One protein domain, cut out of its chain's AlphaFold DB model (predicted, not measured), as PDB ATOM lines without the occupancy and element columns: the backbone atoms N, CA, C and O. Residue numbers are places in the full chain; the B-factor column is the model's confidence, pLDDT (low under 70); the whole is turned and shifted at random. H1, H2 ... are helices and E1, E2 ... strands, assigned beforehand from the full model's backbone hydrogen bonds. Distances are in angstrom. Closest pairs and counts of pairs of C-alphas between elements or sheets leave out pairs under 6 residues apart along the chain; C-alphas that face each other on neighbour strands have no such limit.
ATOM      1  N   VAL A  56     103.140 176.764 135.467       97.56
ATOM      2  CA  VAL A  56     103.579 177.477 136.666       97.56
ATOM      3  C   VAL A  56     103.411 178.973 136.437       97.56
ATOM      4  O   VAL A  56     103.740 179.488 135.369       97.56
ATOM      5  N   THR A  57     102.876 179.669 137.434       97.75
ATOM      6  CA  THR A  57     102.658 181.116 137.407       97.75
ATOM      7  C   THR A  57     103.108 181.727 138.727       97.75
ATOM      8  O   THR A  57     102.778 181.231 139.800       97.75
ATOM      9  N   LEU A  58     103.846 182.834 138.665       97.56
ATOM     10  CA  LEU A  58     104.213 183.612 139.847       97.56
ATOM     11  C   LEU A  58     102.992 184.398 140.353       97.56
ATOM     12  O   LEU A  58     102.453 185.235 139.629       97.56
ATOM     13  N   LEU A  59     102.569 184.160 141.596       96.56
ATOM     14  CA  LEU A  59     101.499 184.922 142.247       96.56
ATOM     15  C   LEU A  59     102.048 186.121 143.018       96.56
ATOM     16  O   LEU A  59     101.509 187.228 142.925       96.56
ATOM     17  N   THR A  60     103.108 185.894 143.794       92.75
ATOM     18  CA  THR A  60     103.793 186.943 144.549       92.75
ATOM     19  C   THR A  60     105.300 186.719 144.563       92.75
ATOM     20  O   THR A  60     105.732 185.573 144.659       92.75
ATOM     21  N   PRO A  61     106.094 187.798 144.557       90.06
ATOM     22  CA  PRO A  61     105.677 189.195 144.400       90.06
ATOM     23  C   PRO A  61     105.233 189.511 142.960       90.06
ATOM     24  O   PRO A  61     105.676 188.883 142.010       90.06
ATOM     25  N   LYS A  62     104.361 190.514 142.784       86.88
ATOM     26  CA  LYS A  62     103.964 191.023 141.448       86.88
ATOM     27  C   LYS A  62     104.991 191.991 140.838       86.88
ATOM     28  O   LYS A  62     104.789 192.519 139.750       86.88
ATOM     29  N   SER A  63     106.051 192.273 141.584       89.06
ATOM     30  CA  SER A  63     107.155 193.177 141.266       89.06
ATOM     31  C   SER A  63     108.458 192.549 141.766       89.06
ATOM     32  O   SER A  63     108.478 191.369 142.110       89.06
ATOM     33  N   LYS A  64     109.532 193.336 141.890       94.62
ATOM     34  CA  LYS A  64     110.774 192.878 142.525       94.62
ATOM     35  C   LYS A  64     110.541 192.449 143.974       94.62
ATOM     36  O   LYS A  64     109.836 193.132 144.720       94.62
ATOM     37  N   TRP A  65     111.157 191.342 144.365       96.31
ATOM     38  CA  TRP A  65     111.190 190.853 145.734       96.31
ATOM     39  C   TRP A  65     112.145 191.695 146.583       96.31
ATOM     40  O   TRP A  65     113.321 191.857 146.249       96.31
ATOM     41  N   THR A  66     111.651 192.239 147.692       95.00
ATOM     42  CA  THR A  66     112.424 193.133 148.571       95.00
ATOM     43  C   THR A  66     113.001 192.433 149.796       95.00
ATOM     44  O   THR A  66     113.658 193.086 150.600       95.00
ATOM     45  N   GLY A  67     112.772 191.126 149.945       93.88
ATOM     46  CA  GLY A  67     113.202 190.349 151.110       93.88
ATOM     47  C   GLY A  67     112.132 190.203 152.195       93.88
ATOM     48  O   GLY A  67     112.262 189.359 153.075       93.88
ATOM     49  N   ASP A  68     111.055 190.989 152.149       92.81
ATOM     50  CA  ASP A  68     110.091 191.078 153.260       92.81
ATOM     51  C   ASP A  68     108.739 190.409 152.991       92.81
ATOM     52  O   ASP A  68     107.830 190.491 153.818       92.81
ATOM     53  N   SER A  69     108.611 189.710 151.865       95.25
ATOM     54  CA  SER A  69     107.417 188.948 151.501       95.25
ATOM     55  C   SER A  69     107.757 187.497 151.191       95.25
ATOM     56  O   SER A  69     108.895 187.178 150.858       95.25
ATOM     57  N   ASP A  70     106.757 186.630 151.221       97.94
ATOM     58  CA  ASP A  70     106.897 185.289 150.663       97.94
ATOM     59  C   ASP A  70     106.903 185.350 149.127       97.94
ATOM     60  O   ASP A  70     106.387 186.301 148.515       97.94
ATOM     61  N   ILE A  71     107.478 184.322 148.509       98.06
ATOM     62  CA  ILE A  71     107.384 184.076 147.071       98.06
ATOM     63  C   ILE A  71     106.432 182.899 146.872       98.06
ATOM     64  O   ILE A  71     106.660 181.814 147.401       98.06
ATOM     65  N   VAL A  72     105.349 183.118 146.132       98.31
ATOM     66  CA  VAL A  72     104.279 182.131 145.954       98.31
ATOM     67  C   VAL A  72     104.060 181.890 144.474       98.31
ATOM     68  O   VAL A  72     103.844 182.832 143.709       98.31
ATOM     69  N   PHE A  73     104.050 180.620 144.094       98.31
ATOM     70  CA  PHE A  73     103.711 180.157 142.757       98.31
ATOM     71  C   PHE A  73     102.387 179.401 142.782       98.31
ATOM     72  O   PHE A  73     102.125 178.625 143.702       98.31
ATOM     73  N   GLU A  74     101.563 179.614 141.763       98.25
ATOM     74  CA  GLU A  74     100.502 178.683 141.394       98.25
ATOM     75  C   GLU A  74     101.083 177.664 140.420       98.25
ATOM     76  O   GLU A  74     101.781 178.026 139.472       98.25
ATOM     77  N   VAL A  75     100.796 176.394 140.666       98.06
ATOM     78  CA  VAL A  75     101.221 175.278 139.825       98.06
ATOM     79  C   VAL A  75     100.005 174.482 139.387       98.06
ATOM     80  O   VAL A  75      99.036 174.348 140.139       98.06
ATOM     81  N   ASP A  76     100.065 173.956 138.173       98.19
ATOM     82  CA  ASP A  76      99.087 173.022 137.633       98.19
ATOM     83  C   ASP A  76      99.827 171.921 136.873       98.19
ATOM     84  O   ASP A  76     100.255 172.100 135.731       98.19
ATOM     85  N   ALA A  77      99.996 170.774 137.526       97.44
ATOM     86  CA  ALA A  77     100.635 169.612 136.930       97.44
ATOM     87  C   ALA A  77      99.705 168.833 135.979       97.44
ATOM     88  O   ALA A  77     100.096 167.758 135.534       97.44
ATOM     89  N   LYS A  78      98.485 169.312 135.678       96.75
ATOM     90  CA  LYS A  78      97.534 168.683 134.737       96.75
ATOM     91  C   LYS A  78      97.308 167.184 135.001       96.75
ATOM     92  O   LYS A  78      97.291 166.376 134.076       96.75
ATOM     93  N   GLY A  79      97.148 166.811 136.272       96.00
ATOM     94  CA  GLY A  79      96.969 165.423 136.716       96.00
ATOM     95  C   GLY A  79      98.260 164.694 137.107       96.00
ATOM     96  O   GLY A  79      98.184 163.553 137.550       96.00
ATOM     97  N   GLY A  80      99.426 165.327 136.941       96.19
ATOM     98  CA  GLY A  80     100.725 164.817 137.383       96.19
ATOM     99  C   GLY A  80     101.128 165.269 138.787       96.19
ATOM    100  O   GLY A  80     100.329 165.800 139.558       96.19
ATOM    101  N   THR A  81     102.406 165.081 139.108       97.19
ATOM    102  CA  THR A  81     103.028 165.544 140.358       97.19
ATOM    103  C   THR A  81     103.967 166.718 140.103       97.19
ATOM    104  O   THR A  81     104.416 166.928 138.977       97.19
ATOM    105  N   VAL A  82     104.264 167.492 141.151       97.44
ATOM    106  CA  VAL A  82     105.193 168.627 141.094       97.44
ATOM    107  C   VAL A  82     106.195 168.581 142.247       97.44
ATOM    108  O   VAL A  82     105.841 168.405 143.419       97.44
ATOM    109  N   SER A  83     107.469 168.768 141.923       94.19
ATOM    110  CA  SER A  83     108.584 168.848 142.859       94.19
ATOM    111  C   SER A  83     109.310 170.189 142.731       94.19
ATOM    112  O   SER A  83     109.216 170.881 141.716       94.19
ATOM    113  N   ASN A  84     110.026 170.570 143.793       90.31
ATOM    114  CA  ASN A  84     110.971 171.675 143.665       90.31
ATOM    115  C   ASN A  84     112.222 171.050 143.063       90.31
ATOM    116  O   ASN A  84     112.699 170.045 143.594       90.31
ATOM    117  N   GLY A  85     112.704 171.615 141.968       88.06
ATOM    118  CA  GLY A  85     114.025 171.329 141.447       88.06
ATOM    119  C   GLY A  85     115.068 172.200 142.137       88.06
ATOM    120  O   GLY A  85     114.922 172.611 143.289       88.06
ATOM    121  N   GLU A  86     116.128 172.481 141.397       91.88
ATOM    122  CA  GLU A  86     117.205 173.354 141.839       91.88
ATOM    123  C   GLU A  86     116.754 174.819 141.907       91.88
ATOM    124  O   GLU A  86     115.794 175.251 141.262       91.88
ATOM    125  N   MET A  87     117.466 175.599 142.711       96.69
ATOM    126  CA  MET A  87     117.269 177.035 142.818       96.69
ATOM    127  C   MET A  87     118.603 177.728 142.605       96.69
ATOM    128  O   MET A  87     119.639 177.231 143.043       96.69
ATOM    129  N   TYR A  88     118.566 178.884 141.951       96.69
ATOM    130  CA  TYR A  88     119.760 179.663 141.643       96.69
ATOM    131  C   TYR A  88     119.542 181.138 141.949       96.69
ATOM    132  O   TYR A  88     118.427 181.654 141.864       96.69
ATOM    133  N   VAL A  89     120.621 181.841 142.269       96.81
ATOM    134  CA  VAL A  89     120.646 183.299 142.410       96.81
ATOM    135  C   VAL A  89     121.634 183.889 141.422       96.81
ATOM    136  O   VAL A  89     122.692 183.320 141.186       96.81
ATOM    137  N   TYR A  90     121.282 185.030 140.834       96.62
ATOM    138  CA  TYR A  90     122.090 185.687 139.810       96.62
ATOM    139  C   TYR A  90     122.469 187.096 140.233       96.62
ATOM    140  O   TYR A  90     121.607 187.888 140.631       96.62
ATOM    141  N   ASP A  91     123.753 187.423 140.124       94.38
ATOM    142  CA  ASP A  91     124.242 188.785 140.322       94.38
ATOM    143  C   ASP A  91     123.806 189.713 139.167       94.38
ATOM    144  O   ASP A  91     123.090 189.317 138.242       94.38
ATOM    145  N   ALA A  92     124.200 190.986 139.215       91.31
ATOM    146  CA  ALA A  92     123.884 191.940 138.147       91.31
ATOM    147  C   ALA A  92     124.590 191.630 136.808       91.31
ATOM    148  O   ALA A  92     124.174 192.146 135.771       91.31
ATOM    149  N   ASN A  93     125.640 190.804 136.822       93.00
ATOM    150  CA  ASN A  93     126.385 190.377 135.637       93.00
ATOM    151  C   ASN A  93     125.828 189.076 135.034       93.00
ATOM    152  O   ASN A  93     126.280 188.654 133.970       93.00
ATOM    153  N   GLY A  94     124.848 188.446 135.690       90.06
ATOM    154  CA  GLY A  94     124.269 187.172 135.277       90.06
ATOM    155  C   GLY A  94     125.083 185.949 135.701       90.06
ATOM    156  O   GLY A  94     124.809 184.859 135.204       90.06
ATOM    157  N   TYR A  95     126.053 186.098 136.607       91.88
ATOM    158  CA  TYR A  95     126.726 184.958 137.222       91.88
ATOM    159  C   TYR A  95     125.763 184.267 138.191       91.88
ATOM    160  O   TYR A  95     125.228 184.913 139.092       91.88
ATOM    161  N   GLY A  96     125.503 182.980 137.944       91.81
ATOM    162  CA  GLY A  96     124.548 182.169 138.692       91.81
ATOM    163  C   GLY A  96     125.229 181.292 139.732       91.81
ATOM    164  O   GLY A  96     126.185 180.589 139.409       91.81
ATOM    165  N   GLU A  97     124.699 181.289 140.949       93.50
ATOM    166  CA  GLU A  97     125.144 180.425 142.040       93.50
ATOM    167  C   GLU A  97     123.985 179.552 142.531       93.50
ATOM    168  O   GLU A  97     122.853 180.044 142.622       93.50
ATOM    169  N   PRO A  98     124.233 178.268 142.842       93.94
ATOM    170  CA  PRO A  98     123.211 177.401 143.405       93.94
ATOM    171  C   PRO A  98     122.812 177.877 144.803       93.94
ATOM    172  O   PRO A  98     123.645 178.295 145.611       93.94
ATOM    173  N   LEU A  99     121.516 177.790 145.074       94.75
ATOM    174  CA  LEU A  99     120.898 178.204 146.320       94.75
ATOM    175  C   LEU A  99     120.425 176.971 147.094       94.75
ATOM    176  O   LEU A  99     119.630 176.174 146.593       94.75
ATOM    177  N   TYR A 100     120.891 176.833 148.331       93.69
ATOM    178  CA  TYR A 100     120.627 175.680 149.187       93.69
ATOM    179  C   TYR A 100     119.800 176.056 150.415       93.69
ATOM    180  O   TYR A 100     119.637 177.229 150.759       93.69
ATOM    181  N   CYS A 101     119.299 175.021 151.094       91.50
ATOM    182  CA  CYS A 101     118.573 175.131 152.362       91.50
ATOM    183  C   CYS A 101     117.268 175.948 152.277       91.50
ATOM    184  O   CYS A 101     116.773 176.426 153.293       91.50
ATOM    185  N   VAL A 102     116.682 176.080 151.079       95.06
ATOM    186  CA  VAL A 102     115.386 176.745 150.893       95.06
ATOM    187  C   VAL A 102     114.271 175.713 150.829       95.06
ATOM    188  O   VAL A 102     113.988 175.120 149.787       95.06
ATOM    189  N   GLU A 103     113.609 175.507 151.960       93.06
ATOM    190  CA  GLU A 103     112.404 174.686 152.010       93.06
ATOM    191  C   GLU A 103     111.189 175.458 151.479       93.06
ATOM    192  O   GLU A 103     111.065 176.674 151.653       93.06
ATOM    193  N   SER A 104     110.264 174.738 150.840       95.31
ATOM    194  CA  SER A 104     108.975 175.290 150.426       95.31
ATOM    195  C   SER A 104     107.823 174.535 151.073       95.31
ATOM    196  O   SER A 104     107.899 173.334 151.336       95.31
ATOM    197  N   THR A 105     106.725 175.248 151.297       96.81
ATOM    198  CA  THR A 105     105.441 174.641 151.645       96.81
ATOM    199  C   THR A 105     104.687 174.323 150.361       96.81
ATOM    200  O   THR A 105     104.559 175.187 149.490       96.81
ATOM    201  N   LYS A 106     104.187 173.091 150.233       96.38
ATOM    202  CA  LYS A 106     103.437 172.623 149.062       96.38
ATOM    203  C   LYS A 106     102.004 172.300 149.455       96.38
ATOM    204  O   LYS A 106     101.762 171.378 150.226       96.38
ATOM    205  N   GLU A 107     101.072 173.041 148.882       97.19
ATOM    206  CA  GLU A 107      99.632 172.867 149.052       97.19
ATOM    207  C   GLU A 107      99.031 172.542 147.683       97.19
ATOM    208  O   GLU A 107      98.461 173.407 147.015       97.19
ATOM    209  N   VAL A 108      99.225 171.303 147.226       97.31
ATOM    210  CA  VAL A 108      98.743 170.810 145.927       97.31
ATOM    211  C   VAL A 108      97.707 169.713 146.124       97.31
ATOM    212  O   VAL A 108      97.826 168.892 147.032       97.31
ATOM    213  N   ASN A 109      96.664 169.723 145.297       97.25
ATOM    214  CA  ASN A 109      95.633 168.691 145.309       97.25
ATOM    215  C   ASN A 109      96.094 167.420 144.572       97.25
ATOM    216  O   ASN A 109      97.191 167.361 144.019       97.25
ATOM    217  N   GLU A 110      95.231 166.407 144.530       95.06
ATOM    218  CA  GLU A 110      95.505 165.124 143.865       95.06
ATOM    219  C   GLU A 110      95.745 165.249 142.351       95.06
ATOM    220  O   GLU A 110      96.366 164.376 141.757       95.06
ATOM    221  N   GLN A 111      95.284 166.332 141.716       95.81
ATOM    222  CA  GLN A 111      95.535 166.627 140.302       95.81
ATOM    223  C   GLN A 111      96.838 167.422 140.089       95.81
ATOM    224  O   GLN A 111      97.124 167.857 138.971       95.81
ATOM    225  N   GLY A 112      97.601 167.665 141.159       96.56
ATOM    226  CA  GLY A 112      98.834 168.447 141.141       96.56
ATOM    227  C   GLY A 112      98.618 169.938 140.885       96.56
ATOM    228  O   GLY A 112      99.548 170.633 140.473       96.56
ATOM    229  N   LYS A 113      97.402 170.444 141.127       98.19
ATOM    230  CA  LYS A 113      97.084 171.873 141.082       98.19
ATOM    231  C   LYS A 113      97.102 172.462 142.486       98.19
ATOM    232  O   LYS A 113      96.504 171.909 143.409       98.19
ATOM    233  N   GLY A 114      97.740 173.614 142.658       98.19
ATOM    234  CA  GLY A 114      97.763 174.295 143.947       98.19
ATOM    235  C   GLY A 114      98.855 175.342 144.058       98.19
ATOM    236  O   GLY A 114      99.164 176.023 143.081       98.19
ATOM    237  N   LYS A 115      99.409 175.495 145.261       98.19
ATOM    238  CA  LYS A 115     100.407 176.522 145.569       98.19
ATOM    239  C   LYS A 115     101.702 175.929 146.091       98.19
ATOM    240  O   LYS A 115     101.700 174.978 146.872       98.19
ATOM    241  N   ILE A 116     102.802 176.558 145.697       98.06
ATOM    242  CA  ILE A 116     104.118 176.348 146.293       98.06
ATOM    243  C   ILE A 116     104.590 177.685 146.855       98.06
ATOM    244  O   ILE A 116     104.677 178.673 146.124       98.06
ATOM    245  N   THR A 117     104.888 177.708 148.151       98.12
ATOM    246  CA  THR A 117     105.272 178.912 148.891       98.12
ATOM    247  C   THR A 117     106.686 178.771 149.429       98.12
ATOM    248  O   THR A 117     106.973 177.867 150.212       98.12
ATOM    249  N   PHE A 118     107.549 179.709 149.058       97.81
ATOM    250  CA  PHE A 118     108.860 179.918 149.657       97.81
ATOM    251  C   PHE A 118     108.735 181.069 150.646       97.81
ATOM    252  O   PHE A 118     108.488 182.216 150.257       97.81
ATOM    253  N   THR A 119     108.839 180.756 151.936       97.69
ATOM    254  CA  THR A 119     108.657 181.770 152.974       97.69
ATOM    255  C   THR A 119     109.828 182.741 152.971       97.69
ATOM    256  O   THR A 119     110.969 182.374 152.679       97.69
ATOM    257  N   LYS A 120     109.564 183.994 153.340       95.88
ATOM    258  CA  LYS A 120     110.610 185.011 153.493       95.88
ATOM    259  C   LYS A 120     111.727 184.547 154.431       95.88
ATOM    260  O   LYS A 120     112.882 184.890 154.213       95.88
ATOM    261  N   ASP A 121     111.385 183.769 155.457       96.00
ATOM    262  CA  ASP A 121     112.341 183.296 156.452       96.00
ATOM    263  C   ASP A 121     113.200 182.161 155.881       96.00
ATOM    264  O   ASP A 121     114.412 182.181 156.070       96.00
ATOM    265  N   ALA A 122     112.628 181.230 155.108       96.44
ATOM    266  CA  ALA A 122     113.412 180.220 154.391       96.44
ATOM    267  C   ALA A 122     114.386 180.873 153.397       96.44
ATOM    268  O   ALA A 122     115.556 180.514 153.345       96.44
ATOM    269  N   LEU A 123     113.932 181.898 152.670       96.31
ATOM    270  CA  LEU A 123     114.779 182.649 151.742       96.31
ATOM    271  C   LEU A 123     115.873 183.445 152.475       96.31
ATOM    272  O   LEU A 123     117.024 183.453 152.053       96.31
ATOM    273  N   LYS A 124     115.568 184.089 153.607       93.38
ATOM    274  CA  LYS A 124     116.570 184.818 154.411       93.38
ATOM    275  C   LYS A 124     117.630 183.904 155.028       93.38
ATOM    276  O   LYS A 124     118.748 184.361 155.235       93.38
ATOM    277  N   ASN A 125     117.287 182.648 155.296       94.75
ATOM    278  CA  ASN A 125     118.208 181.638 155.817       94.75
ATOM    279  C   ASN A 125     118.853 180.781 154.717       94.75
ATOM    280  O   ASN A 125     119.571 179.836 155.033       94.75
ATOM    281  N   ALA A 126     118.605 181.098 153.443       95.94
ATOM    282  CA  ALA A 126     119.203 180.395 152.322       95.94
ATOM    283  C   ALA A 126     120.732 180.496 152.354       95.94
ATOM    284  O   ALA A 126     121.301 181.498 152.805       95.94
ATOM    285  N   GLU A 127     121.394 179.476 151.821       95.50
ATOM    286  CA  GLU A 127     122.850 179.383 151.805       95.50
ATOM    287  C   GLU A 127     123.387 179.250 150.381       95.50
ATOM    288  O   GLU A 127     122.777 178.597 149.534       95.50
ATOM    289  N   THR A 128     124.571 179.810 150.141       93.31
ATOM    290  CA  THR A 128     125.434 179.422 149.023       93.31
ATOM    291  C   THR A 128     126.606 178.616 149.557       93.31
ATOM    292  O   THR A 128     127.131 178.876 150.650       93.31
ATOM    293  N   TRP A 129     126.980 177.580 148.814       92.56
ATOM    294  CA  TRP A 129     128.044 176.660 149.200       92.56
ATOM    295  C   TRP A 129     129.210 176.787 148.226       92.56
ATOM    296  O   TRP A 129     129.020 176.795 147.011       92.56
ATOM    297  N   THR A 130     130.421 176.878 148.763       88.00
ATOM    298  CA  THR A 130     131.660 176.760 147.992       88.00
ATOM    299  C   THR A 130     132.192 175.352 148.173       88.00
ATOM    300  O   THR A 130     132.277 174.861 149.298       88.00
ATOM    301  N   TRP A 131     132.544 174.714 147.067       87.81
ATOM    302  CA  TRP A 131     133.012 173.335 147.026       87.81
ATOM    303  C   TRP A 131     134.508 173.322 146.749       87.81
ATOM    304  O   TRP A 131     134.990 174.093 145.920       87.81
ATOM    305  N   LYS A 132     135.236 172.461 147.459       86.75
ATOM    306  CA  LYS A 132     136.673 172.270 147.241       86.75
ATOM    307  C   LYS A 132     136.931 171.265 146.117       86.75
ATOM    308  O   LYS A 132     137.805 171.493 145.291       86.75
ATOM    309  N   ASP A 133     136.131 170.203 146.109       84.62
ATOM    310  CA  ASP A 133     136.037 169.128 145.120       84.62
ATOM    311  C   ASP A 133     134.556 168.679 145.056       84.62
ATOM    312  O   ASP A 133     133.751 169.115 145.886       84.62
ATOM    313  N   ASP A 134     134.192 167.795 144.120       79.69
ATOM    314  CA  ASP A 134     132.791 167.428 143.812       79.69
ATOM    315  C   ASP A 134     131.957 166.917 145.011       79.69
ATOM    316  O   ASP A 134     130.732 167.020 144.989       79.69
ATOM    317  N   ASP A 135     132.598 166.412 146.072       83.69
ATOM    318  CA  ASP A 135     131.922 165.791 147.223       83.69
ATOM    319  C   ASP A 135     132.158 166.518 148.567       83.69
ATOM    320  O   ASP A 135     131.628 166.095 149.599       83.69
ATOM    321  N   GLU A 136     132.947 167.603 148.601       89.19
ATOM    322  CA  GLU A 136     133.322 168.289 149.850       89.19
ATOM    323  C   GLU A 136     132.980 169.787 149.817       89.19
ATOM    324  O   GLU A 136     133.605 170.587 149.111       89.19
ATOM    325  N   VAL A 137     132.000 170.181 150.641       88.06
ATOM    326  CA  VAL A 137     131.663 171.591 150.882       88.06
ATOM    327  C   VAL A 137     132.748 172.224 151.746       88.06
ATOM    328  O   VAL A 137     132.912 171.864 152.911       88.06
ATOM    329  N   GLU A 138     133.447 173.206 151.190       89.50
ATOM    330  CA  GLU A 138     134.470 173.978 151.889       89.50
ATOM    331  C   GLU A 138     133.841 175.022 152.812       89.50
ATOM    332  O   GLU A 138     134.200 175.130 153.983       89.50
ATOM    333  N   ASN A 139     132.886 175.794 152.286       88.81
ATOM    334  CA  ASN A 139     132.280 176.918 152.990       88.81
ATOM    335  C   ASN A 139     130.776 176.975 152.741       88.81
ATOM    336  O   ASN A 139     130.311 176.758 151.624       88.81
ATOM    337  N   LYS A 140     130.026 177.332 153.786       93.31
ATOM    338  CA  LYS A 140     128.593 177.635 153.719       93.31
ATOM    339  C   LYS A 140     128.388 179.057 154.195       93.31
ATOM    340  O   LYS A 140     128.834 179.403 155.288       93.31
ATOM    341  N   THR A 141     127.731 179.869 153.382       92.81
ATOM    342  CA  THR A 141     127.496 181.276 153.705       92.81
ATOM    343  C   THR A 141     126.028 181.600 153.510       92.81
ATOM    344  O   THR A 141     125.456 181.279 152.472       92.81
ATOM    345  N   THR A 142     125.416 182.256 154.496       94.81
ATOM    346  CA  THR A 142     124.072 182.815 154.332       94.81
ATOM    347  C   THR A 142     124.074 183.835 153.200       94.81
ATOM    348  O   THR A 142     124.976 184.669 153.100       94.81
ATOM    349  N   VAL A 143     123.052 183.779 152.354       95.00
ATOM    350  CA  VAL A 143     122.968 184.607 151.152       95.00
ATOM    351  C   VAL A 143     122.881 186.087 151.511       95.00
ATOM    352  O   VAL A 143     121.950 186.546 152.175       95.00
ATOM    353  N   ASP A 144     123.836 186.865 151.005       94.31
ATOM    354  CA  ASP A 144     123.747 188.322 151.003       94.31
ATOM    355  C   ASP A 144     122.900 188.777 149.811       94.31
ATOM    356  O   ASP A 144     123.394 189.045 148.714       94.31
ATOM    357  N   TRP A 145     121.592 188.866 150.045       94.75
ATOM    358  CA  TRP A 145     120.600 189.237 149.039       94.75
ATOM    359  C   TRP A 145     120.823 190.615 148.399       94.75
ATOM    360  O   TRP A 145     120.226 190.896 147.362       94.75
ATOM    361  N   THR A 146     121.683 191.469 148.968       94.38
ATOM    362  CA  THR A 146     122.026 192.767 148.366       94.38
ATOM    363  C   THR A 146     122.933 192.642 147.138       94.38
ATOM    364  O   THR A 146     123.050 193.595 146.366       94.38
ATOM    365  N   LYS A 147     123.549 191.469 146.928       94.62
ATOM    366  CA  LYS A 147     124.453 191.180 145.800       94.62
ATOM    367  C   LYS A 147     123.751 190.606 144.571       94.62
ATOM    368  O   LYS A 147     124.306 190.661 143.475       94.62
ATOM    369  N   TYR A 148     122.545 190.074 144.739       95.56
ATOM    370  CA  TYR A 148     121.818 189.384 143.676       95.56
ATOM    371  C   TYR A 148     120.668 190.237 143.153       95.56
ATOM    372  O   TYR A 148     120.065 191.021 143.887       95.56
ATOM    373  N   SER A 149     120.371 190.076 141.865       95.56
ATOM    374  CA  SER A 149     119.335 190.811 141.132       95.56
ATOM    375  C   SER A 149     118.143 189.943 140.726       95.56
ATOM    376  O   SER A 149     117.100 190.467 140.322       95.56
ATOM    377  N   LYS A 150     118.286 188.615 140.805       96.06
ATOM    378  CA  LYS A 150     117.299 187.652 140.322       96.06
ATOM    379  C   LYS A 150     117.468 186.299 141.007       96.06
ATOM    380  O   LYS A 150     118.587 185.879 141.284       96.06
ATOM    381  N   ILE A 151     116.353 185.612 141.215       97.19
ATOM    382  CA  ILE A 151     116.260 184.233 141.702       97.19
ATOM    383  C   ILE A 151     115.623 183.392 140.597       97.19
ATOM    384  O   ILE A 151     114.642 183.829 139.994       97.19
ATOM    385  N   GLU A 152     116.158 182.209 140.337       97.56
ATOM    386  CA  GLU A 152     115.529 181.180 139.513       97.56
ATOM    387  C   GLU A 152     114.992 180.055 140.391       97.56
ATOM    388  O   GLU A 152     115.674 179.560 141.288       97.56
ATOM    389  N   PHE A 153     113.766 179.649 140.085       97.69
ATOM    390  CA  PHE A 153     113.087 178.514 140.683       97.69
ATOM    391  C   PHE A 153     112.822 177.488 139.594       97.69
ATOM    392  O   PHE A 153     112.063 177.775 138.665       97.69
ATOM    393  N   VAL A 154     113.422 176.307 139.710       97.06
ATOM    394  CA  VAL A 154     113.157 175.187 138.808       97.06
ATOM    395  C   VAL A 154     112.082 174.299 139.430       97.06
ATOM    396  O   VAL A 154     112.144 173.955 140.609       97.06
ATOM    397  N   PHE A 155     111.088 173.912 138.638       97.56
ATOM    398  CA  PHE A 155     110.016 173.005 139.034       97.56
ATOM    399  C   PHE A 155     110.042 171.767 138.149       97.56
ATOM    400  O   PHE A 155     109.988 171.882 136.923       97.56
ATOM    401  N   GLY A 156     110.109 170.596 138.778       97.19
ATOM    402  CA  GLY A 156     109.995 169.310 138.100       97.19
ATOM    403  C   GLY A 156     108.546 168.840 138.098       97.19
ATOM    404  O   GLY A 156     107.880 168.885 139.130       97.19
ATOM    405  N   PHE A 157     108.065 168.380 136.951       97.62
ATOM    406  CA  PHE A 157     106.724 167.843 136.770       97.62
ATOM    407  C   PHE A 157     106.804 166.446 136.177       97.62
ATOM    408  O   PHE A 157     107.548 166.221 135.222       97.62
ATOM    409  N   GLU A 158     106.008 165.524 136.706       96.56
ATOM    410  CA  GLU A 158     106.000 164.140 136.241       96.56
ATOM    411  C   GLU A 158     104.576 163.606 136.086       96.56
ATOM    412  O   GLU A 158     103.757 163.710 137.004       96.56
ATOM    413  N   LEU A 159     104.298 162.994 134.932       96.31
ATOM    414  CA  LEU A 159     103.045 162.303 134.643       96.31
ATOM    415  C   LEU A 159     103.319 161.060 133.790       96.31
ATOM    416  O   LEU A 159     103.826 161.168 132.677       96.31
ATOM    417  N   ASN A 160     102.952 159.875 134.288       93.81
ATOM    418  CA  ASN A 160     103.051 158.604 133.553       93.81
ATOM    419  C   ASN A 160     104.441 158.346 132.927       93.81
ATOM    420  O   ASN A 160     104.541 157.865 131.799       93.81
ATOM    421  N   GLY A 161     105.515 158.694 133.644       90.50
ATOM    422  CA  GLY A 161     106.899 158.545 133.178       90.50
ATOM    423  C   GLY A 161     107.384 159.630 132.207       90.50
ATOM    424  O   GLY A 161     108.539 159.590 131.792       90.50
ATOM    425  N   GLN A 162     106.544 160.609 131.849       93.75
ATOM    426  CA  GLN A 162     106.987 161.827 131.172       93.75
ATOM    427  C   GLN A 162     107.434 162.858 132.207       93.75
ATOM    428  O   GLN A 162     106.671 163.194 133.111       93.75
ATOM    429  N   TYR A 163     108.651 163.376 132.043       95.12
ATOM    430  CA  TYR A 163     109.213 164.427 132.886       95.12
ATOM    431  C   TYR A 163     109.311 165.740 132.116       95.12
ATOM    432  O   TYR A 163     109.823 165.765 130.999       95.12
ATOM    433  N   GLN A 164     108.865 166.827 132.738       95.38
ATOM    434  CA  GLN A 164     108.970 168.185 132.217       95.38
ATOM    435  C   GLN A 164     109.537 169.101 133.300       95.38
ATOM    436  O   GLN A 164     109.209 168.965 134.475       95.38
ATOM    437  N   SER A 165     110.365 170.064 132.904       96.25
ATOM    438  CA  SER A 165     110.915 171.074 133.810       96.25
ATOM    439  C   SER A 165     110.461 172.467 133.389       96.25
ATOM    440  O   SER A 165     110.413 172.766 132.192       96.25
ATOM    441  N   LYS A 166     110.135 173.328 134.358       96.75
ATOM    442  CA  LYS A 166     109.876 174.753 134.119       96.75
ATOM    443  C   LYS A 166     110.653 175.619 135.095       96.75
ATOM    444  O   LYS A 166     110.585 175.401 136.299       96.75
ATOM    445  N   SER A 167     111.308 176.643 134.561       96.75
ATOM    446  CA  SER A 167     111.979 177.672 135.350       96.75
ATOM    447  C   SER A 167     111.125 178.929 135.443       96.75
ATOM    448  O   SER A 167     110.535 179.366 134.454       96.75
ATOM    449  N   MET A 168     111.103 179.541 136.622       96.88
ATOM    450  CA  MET A 168     110.531 180.863 136.847       96.88
ATOM    451  C   MET A 168     111.564 181.794 137.459       96.88
ATOM    452  O   MET A 168     112.309 181.411 138.358       96.88
ATOM    453  N   TYR A 169     111.555 183.042 137.003       96.38
ATOM    454  CA  TYR A 169     112.476 184.068 137.469       96.38
ATOM    455  C   TYR A 169     111.752 185.109 138.314       96.38
ATOM    456  O   TYR A 169     110.724 185.650 137.904       96.38
ATOM    457  N   VAL A 170     112.325 185.424 139.472       97.56
ATOM    458  CA  VAL A 170     111.865 186.498 140.355       97.56
ATOM    459  C   VAL A 170     112.984 187.517 140.484       97.56
ATOM    460  O   VAL A 170     114.056 187.209 140.997       97.56
ATOM    461  N   GLU A 171     112.754 188.738 140.014       96.75
ATOM    462  CA  GLU A 171     113.701 189.838 140.215       96.75
ATOM    463  C   GLU A 171     113.773 190.233 141.694       96.75
ATOM    464  O   GLU A 171     112.768 190.204 142.405       96.75
ATOM    465  N   THR A 172     114.941 190.671 142.152       94.69
ATOM    466  CA  THR A 172     115.185 191.097 143.534       94.69
ATOM    467  C   THR A 172     115.600 192.565 143.597       94.69
ATOM    468  O   THR A 172     116.123 193.155 142.648       94.69
TER     469      THR A 172
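This is residues 56 to 172 of the 253 residues of the protein "Sortase B protein-sorting domain-containing protein" of Catenibacterium sp. AM22-15 (UniProt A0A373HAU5). Two four-stranded sheets lie partly face to face as a sandwich, and a two-stranded hairpin, E7 and E8, forms an arm at one end. The sheet E4, E3, E9, E10 holds the three longest strands, E3, E9 and E10, and curls; the sheet E1, E2, E6, E5 covers part of it, and the short helix H1 comes between E6 and the arm along the chain. The printed part has 117 residues, with ten named strands and one named helix in the order E1 to E6, H1, E7 to E10; the class is mostly strand, and each sheet is antiparallel in the order just named. The whole is compact, with a radius of gyration of the C-alphas of 14.9 A and spans of 40 by 35 by 24 A.

Begin at E1, residues 56 to 60, and E2, residues 71 to 76, a hairpin with N 57 and O 74 2.8 A apart. Beside E2 look for E6, residues 113 to 118, with N 73 and O 116 2.9 A apart; E6 forms a hairpin with E5, residues 104 to 108, where N 105 and O 117 are 2.8 A apart. In the other sheet, E3, residues 81 to 91, forms a hairpin with E4, residues 96 to 98, with N 89 and O 97 2.9 A apart. On its other side E3 has E9, residues 148 to 159, with N 83 and O 156 2.8 A apart, and E9 forms a hairpin with E10, residues 162 to 171, with N 153 and O 168 2.9 A apart. The parts of the two sheets that face each other are 10.3 A centre to centre, with strands at 31 degrees. The closest C-alphas of E1 and E10, Val 56 and Lys 166, are 7.3 A apart. H1, residues 120 to 124, is only just not on the first sheet, with 4 pairs of C-alphas within 10 A; its O i to N i+4 pair is within hydrogen-bond range. E7, residues 127 to 133, and E8, residues 136 to 142, are a hairpin with N 130 and O 139 2.9 A apart; the closest C-alphas of E7 and E4, Thr 128 and Pro 98, are 6.4 A apart.

Find C-alpha 56 at (103.579, 177.477, 136.666), where E1 begins. E3 runs 31.5 A, E9 34.2 A and E10 30.2 A; E7 spans 18.0 A and E8 17.8 A. E10 ends at C-alpha 171, (113.701, 189.838, 140.215).

The C-alphas farthest apart, Gln 111 and Lys 132, are 42.1 A apart. The printed part has no cut and no long link; no printed residue is under 70 in pLDDT.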